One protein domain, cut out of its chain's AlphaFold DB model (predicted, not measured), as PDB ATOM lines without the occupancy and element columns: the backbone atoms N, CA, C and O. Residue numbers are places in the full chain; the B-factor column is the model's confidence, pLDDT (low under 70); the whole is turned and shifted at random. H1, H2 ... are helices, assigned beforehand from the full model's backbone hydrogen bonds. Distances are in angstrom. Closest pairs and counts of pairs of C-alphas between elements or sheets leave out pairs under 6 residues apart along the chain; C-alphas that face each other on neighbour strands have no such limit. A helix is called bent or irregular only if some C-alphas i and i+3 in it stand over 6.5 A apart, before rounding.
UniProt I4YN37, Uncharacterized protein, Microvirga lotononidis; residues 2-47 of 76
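AT A GLANCE: This is residues 2 to 47 of the 76 residues of an uncharacterized protein of Microvirga lotononidis (UniProt I4YN37). Two helices, H1 and the much longer H2, meet as an uneven V, with a tight turn at its point and most of the long arm, residues 27 to 47, sticking out free. The 46 printed residues, with these two named helices and no named strand, are all helix in class and extended, with a radius of gyration of the C-alphas of 15.0 A and spans of 48 by 21 by 9 A.

HOW THE PARTS SIT: H1, residues 3 to 17, touches H2, residues 21 to 47, through residues 10 to 14 and 21 to 23 alone. Their closest C-alphas, those of Ala 14 and Pro 22, are 5.5 A apart. They form a helical hairpin, running opposite ways at a steep tilt of 43 degrees. Every O i to N i+4 pair in H1 is within hydrogen-bond range, and 21 of 23 are in H2.

IN THESE COORDINATES: H1 runs 21.1 A from C-alpha 3 at (34.058, -7.543, -30.928). H2 runs 39.9 A to C-alpha 47 at (8.561, 3.370, -12.630). H2 is irregular: C-alphas 22 and 25 are 7.2 A apart.

THE WHOLE: The two farthest C-alphas, of Gln 16 and Ala 47, are 48.4 A apart. The printed part has no cut, its link from H1 to H2 is tight, and no printed residue is under 70 in pLDDT.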
ATOM      1  N   THR A   2      36.895 -11.549 -30.606       84.56
ATOM      2  CA  THR A   2      36.408 -10.392 -29.843       84.56
ATOM      3  C   THR A   2      35.626  -9.437 -30.748       84.56
ATOM      4  O   THR A   2      35.797  -9.449 -31.965       84.56
ATOM      5  N   LEU A   3      34.772  -8.582 -30.170       82.12
ATOM      6  CA  LEU A   3      34.058  -7.543 -30.928       82.12
ATOM      7  C   LEU A   3      35.031  -6.625 -31.687       82.12
ATOM      8  O   LEU A   3      34.743  -6.200 -32.799       82.12
ATOM      9  N   ARG A   4      36.200  -6.365 -31.089       85.19
ATOM     10  CA  ARG A   4      37.278  -5.573 -31.684       85.19
ATOM     11  C   ARG A   4      37.788  -6.203 -32.982       85.19
ATOM     12  O   ARG A   4      37.833  -5.525 -33.996       85.19
ATOM     13  N   GLU A   5      38.087  -7.499 -32.956       87.62
ATOM     14  CA  GLU A   5      38.565  -8.245 -34.129       87.62
ATOM     15  C   GLU A   5      37.529  -8.268 -35.262       87.62
ATOM     16  O   GLU A   5      37.886  -8.127 -36.428       87.62
ATOM     17  N   ALA A   6      36.243  -8.412 -34.926       85.19
ATOM     18  CA  ALA A   6      35.165  -8.367 -35.914       85.19
ATOM     19  C   ALA A   6      35.022  -6.973 -36.552       85.19
ATOM     20  O   ALA A   6      34.812  -6.866 -37.760       85.19
ATOM     21  N   LEU A   7      35.169  -5.910 -35.753       87.06
ATOM     22  CA  LEU A   7      35.100  -4.526 -36.221       87.06
ATOM     23  C   LEU A   7      36.283  -4.179 -37.135       87.06
ATOM     24  O   LEU A   7      36.082  -3.613 -38.206       87.06
ATOM     25  N   ASP A   8      37.499  -4.543 -36.722       91.75
ATOM     26  CA  ASP A   8      38.723  -4.274 -37.481       91.75
ATOM     27  C   ASP A   8      38.681  -4.998 -38.846       91.75
ATOM     28  O   ASP A   8      38.991  -4.394 -39.874       91.75
ATOM     29  N   GLY A   9      38.180  -6.242 -38.892       89.69
ATOM     30  CA  GLY A   9      37.989  -6.979 -40.147       89.69
ATOM     31  C   GLY A   9      36.928  -6.368 -41.073       89.69
ATOM     32  O   GLY A   9      37.158  -6.230 -42.274       89.69
ATOM     33  N   ALA A  10      35.781  -5.947 -40.530       87.25
ATOM     34  CA  ALA A  10      34.731  -5.302 -41.323       87.25
ATOM     35  C   ALA A  10      35.170  -3.927 -41.866       87.25
ATOM     36  O   ALA A  10      34.780  -3.542 -42.970       87.25
ATOM     37  N   LEU A  11      36.011  -3.200 -41.119       90.25
ATOM     38  CA  LEU A  11      36.632  -1.946 -41.555       90.25
ATOM     39  C   LEU A  11      37.611  -2.162 -42.713       90.25
ATOM     40  O   LEU A  11      37.562  -1.421 -43.695       90.25
ATOM     41  N   GLU A  12      38.473  -3.177 -42.629       93.25
ATOM     42  CA  GLU A  12      39.372  -3.534 -43.732       93.25
ATOM     43  C   GLU A  12      38.595  -3.935 -44.991       93.25
ATOM     44  O   GLU A  12      38.922  -3.473 -46.086       93.25
ATOM     45  N   GLU A  13      37.530  -4.729 -44.857       91.00
ATOM     46  CA  GLU A  13      36.681  -5.128 -45.985       91.00
ATOM     47  C   GLU A  13      35.955  -3.926 -46.613       91.00
ATOM     48  O   GLU A  13      35.892  -3.803 -47.841       91.00
ATOM     49  N   ALA A  14      35.451  -3.003 -45.788       90.88
ATOM     50  CA  ALA A  14      34.824  -1.767 -46.249       90.88
ATOM     51  C   ALA A  14      35.810  -0.867 -47.007       90.88
ATOM     52  O   ALA A  14      35.482  -0.335 -48.073       90.88
ATOM     53  N   LEU A  15      37.042  -0.751 -46.502       92.00
ATOM     54  CA  LEU A  15      38.115  -0.004 -47.152       92.00
ATOM     55  C   LEU A  15      38.484  -0.623 -48.506       92.00
ATOM     56  O   LEU A  15      38.565   0.091 -49.505       92.00
ATOM     57  N   GLN A  16      38.656  -1.946 -48.559       94.00
ATOM     58  CA  GLN A  16      38.983  -2.665 -49.794       94.00
ATOM     59  C   GLN A  16      37.892  -2.515 -50.858       94.00
ATOM     60  O   GLN A  16      38.195  -2.367 -52.042       94.00
ATOM     61  N   ARG A  17      36.621  -2.530 -50.447       93.50
ATOM     62  CA  ARG A  17      35.472  -2.390 -51.352       93.50
ATOM     63  C   ARG A  17      35.092  -0.943 -51.653       93.50
ATOM     64  O   ARG A  17      34.189  -0.736 -52.458       93.50
ATOM     65  N   GLN A  18      35.739   0.032 -51.008       92.62
ATOM     66  CA  GLN A  18      35.347   1.447 -51.028       92.62
ATOM     67  C   GLN A  18      33.844   1.634 -50.761       92.62
ATOM     68  O   GLN A  18      33.170   2.443 -51.395       92.62
ATOM     69  N   SER A  19      33.300   0.827 -49.851       91.56
ATOM     70  CA  SER A  19      31.868   0.748 -49.585       91.56
ATOM     71  C   SER A  19      31.623   0.466 -48.115       91.56
ATOM     72  O   SER A  19      32.305  -0.360 -47.518       91.56
ATOM     73  N   PHE A  20      30.609   1.113 -47.545       87.44
ATOM     74  CA  PHE A  20      30.191   0.899 -46.159       87.44
ATOM     75  C   PHE A  20      29.284  -0.319 -45.974       87.44
ATOM     76  O   PHE A  20      28.996  -0.675 -44.835       87.44
ATOM     77  N   ALA A  21      28.887  -0.995 -47.057       89.06
ATOM     78  CA  ALA A  21      28.026  -2.176 -46.996       89.06
ATOM     79  C   ALA A  21      28.495  -3.247 -45.979       89.06
ATOM     80  O   ALA A  21      27.655  -3.772 -45.249       89.06
ATOM     81  N   PRO A  22      29.805  -3.549 -45.826       88.12
ATOM     82  CA  PRO A  22      30.269  -4.511 -44.821       88.12
ATOM     83  C   PRO A  22      29.986  -4.098 -43.367       88.12
ATOM     84  O   PRO A  22      29.915  -4.959 -42.495       88.12
ATOM     85  N   LEU A  23      29.786  -2.806 -43.095       88.00
ATOM     86  CA  LEU A  23      29.543  -2.259 -41.756       88.00
ATOM     87  C   LEU A  23      28.052  -2.070 -41.436       88.00
ATOM     88  O   LEU A  23      27.711  -1.881 -40.271       88.00
ATOM     89  N   GLU A  24      27.152  -2.150 -42.422       89.38
ATOM     90  CA  GLU A  24      25.714  -1.870 -42.247       89.38
ATOM     91  C   GLU A  24      25.071  -2.690 -41.125       89.38
ATOM     92  O   GLU A  24      24.297  -2.168 -40.325       89.38
ATOM     93  N   HIS A  25      25.429  -3.968 -41.016       86.56
ATOM     94  CA  HIS A  25      24.896  -4.838 -39.972       86.56
ATOM     95  C   HIS A  25      25.325  -4.411 -38.556       86.56
ATOM     96  O   HIS A  25      24.570  -4.612 -37.605       86.56
ATOM     97  N   LEU A  26      26.514  -3.810 -38.408       87.19
ATOM     98  CA  LEU A  26      27.016  -3.307 -37.126       87.19
ATOM     99  C   LEU A  26      26.283  -2.031 -36.723       87.19
ATOM    100  O   LEU A  26      25.895  -1.905 -35.564       87.19
ATOM    101  N   PHE A  27      26.027  -1.135 -37.679       87.62
ATOM    102  CA  PHE A  27      25.197   0.048 -37.448       87.62
ATOM    103  C   PHE A  27      23.765  -0.340 -37.074       87.62
ATOM    104  O   PHE A  27      23.249   0.128 -36.067       87.62
ATOM    105  N   GLY A  28      23.151  -1.286 -37.793       91.12
ATOM    106  CA  GLY A  28      21.813  -1.770 -37.446       91.12
ATOM    107  C   GLY A  28      21.744  -2.412 -36.054       91.12
ATOM    108  O   GLY A  28      20.768  -2.228 -35.325       91.12
ATOM    109  N   ALA A  29      22.787  -3.143 -35.649       89.69
ATOM    110  CA  ALA A  29      22.877  -3.701 -34.301       89.69
ATOM    111  C   ALA A  29      23.032  -2.609 -33.225       89.69
ATOM    112  O   ALA A  29      22.420  -2.711 -32.160       89.69
ATOM    113  N   GLU A  30      23.823  -1.570 -33.499       92.19
ATOM    114  CA  GLU A  30      24.014  -0.426 -32.605       92.19
ATOM    115  C   GLU A  30      22.727   0.391 -32.444       92.19
ATOM    116  O   GLU A  30      22.294   0.619 -31.314       92.19
ATOM    117  N   GLU A  31      22.042   0.723 -33.539       95.38
ATOM    118  CA  GLU A  31      20.744   1.406 -33.517       95.38
ATOM    119  C   GLU A  31      19.690   0.603 -32.740       95.38
ATOM    120  O   GLU A  31      18.957   1.149 -31.911       95.38
ATOM    121  N   ALA A  32      19.632  -0.717 -32.946       95.31
ATOM    122  CA  ALA A  32      18.710  -1.585 -32.220       95.31
ATOM    123  C   ALA A  32      19.007  -1.617 -30.712       95.31
ATOM    124  O   ALA A  32      18.078  -1.591 -29.893       95.31
ATOM    125  N   ALA A  33      20.289  -1.663 -30.337       95.00
ATOM    126  CA  ALA A  33      20.722  -1.604 -28.946       95.00
ATOM    127  C   ALA A  33      20.399  -0.241 -28.319       95.00
ATOM    128  O   ALA A  33      19.854  -0.194 -27.214       95.00
ATOM    129  N   MET A  34      20.648   0.857 -29.037       96.56
ATOM    130  CA  MET A  34      20.318   2.210 -28.592       96.56
ATOM    131  C   MET A  34      18.815   2.356 -28.346       96.56
ATOM    132  O   MET A  34      18.399   2.735 -27.251       96.56
ATOM    133  N   ALA A  35      17.983   1.932 -29.299       97.19
ATOM    134  CA  ALA A  35      16.533   1.966 -29.150       97.19
ATOM    135  C   ALA A  35      16.048   1.114 -27.960       97.19
ATOM    136  O   ALA A  35      15.050   1.441 -27.312       97.19
ATOM    137  N   ALA A  36      16.723   0.003 -27.650       97.69
ATOM    138  CA  ALA A  36      16.424  -0.787 -26.457       97.69
ATOM    139  C   ALA A  36      16.779  -0.035 -25.166       97.69
ATOM    140  O   ALA A  36      15.959  -0.004 -24.245       97.69
ATOM    141  N   CYS A  37      17.948   0.605 -25.115       97.19
ATOM    142  CA  CYS A  37      18.368   1.449 -23.995       97.19
ATOM    143  C   CYS A  37      17.380   2.596 -23.751       97.19
ATOM    144  O   CYS A  37      16.950   2.795 -22.617       97.19
ATOM    145  N   GLU A  38      16.956   3.296 -24.802       98.19
ATOM    146  CA  GLU A  38      15.974   4.383 -24.712       98.19
ATOM    147  C   GLU A  38      14.630   3.903 -24.152       98.19
ATOM    148  O   GLU A  38      14.073   4.521 -23.241       98.19
ATOM    149  N   ARG A  39      14.122   2.758 -24.633       97.94
ATOM    150  CA  ARG A  39      12.884   2.161 -24.104       97.94
ATOM    151  C   ARG A  39      13.006   1.794 -22.627       97.94
ATOM    152  O   ARG A  39      12.075   2.038 -21.861       97.94
ATOM    153  N   LEU A  40      14.134   1.211 -22.223       98.06
ATOM    154  CA  LEU A  40      14.380   0.851 -20.825       98.06
ATOM    155  C   LEU A  40      14.504   2.093 -19.938       98.06
ATOM    156  O   LEU A  40      13.935   2.110 -18.849       98.06
ATOM    157  N   ALA A  41      15.173   3.144 -20.414       97.88
ATOM    158  CA  ALA A  41      15.278   4.415 -19.705       97.88
ATOM    159  C   ALA A  41      13.899   5.061 -19.499       97.88
ATOM    160  O   ALA A  41      13.570   5.479 -18.389       97.88
ATOM    161  N   ALA A  42      13.049   5.069 -20.532       98.00
ATOM    162  CA  ALA A  42      11.677   5.560 -20.421       98.00
ATOM    163  C   ALA A  42      10.843   4.732 -19.424       98.00
ATOM    164  O   ALA A  42      10.111   5.289 -18.601       98.00
ATOM    165  N   ALA A  43      10.974   3.403 -19.455       98.12
ATOM    166  CA  ALA A  43      10.287   2.515 -18.519       98.12
ATOM    167  C   ALA A  43      10.749   2.725 -17.067       98.12
ATOM    168  O   ALA A  43       9.918   2.721 -16.153       98.12
ATOM    169  N   LEU A  44      12.052   2.943 -16.858       98.12
ATOM    170  CA  LEU A  44      12.625   3.257 -15.552       98.12
ATOM    171  C   LEU A  44      12.081   4.586 -15.022       98.12
ATOM    172  O   LEU A  44      11.547   4.612 -13.917       98.12
ATOM    173  N   ALA A  45      12.109   5.647 -15.831       98.06
ATOM    174  CA  ALA A  45      11.582   6.953 -15.442       98.06
ATOM    175  C   ALA A  45      10.094   6.876 -15.046       98.06
ATOM    176  O   ALA A  45       9.677   7.430 -14.026       98.06
ATOM    177  N   ALA A  46       9.288   6.124 -15.802       97.75
ATOM    178  CA  ALA A  46       7.886   5.891 -15.462       97.75
ATOM    179  C   ALA A  46       7.725   5.112 -14.142       97.75
ATOM    180  O   ALA A  46       6.832   5.404 -13.345       97.75
ATOM    181  N   ALA A  47       8.577   4.116 -13.886       97.75
ATOM    182  CA  ALA A  47       8.561   3.370 -12.630       97.75
ATOM    183  C   ALA A  47       8.947   4.250 -11.432       97.75
ATOM    184  O   ALA A  47       8.274   4.198 -10.403       97.75
TER     185      ALA A  47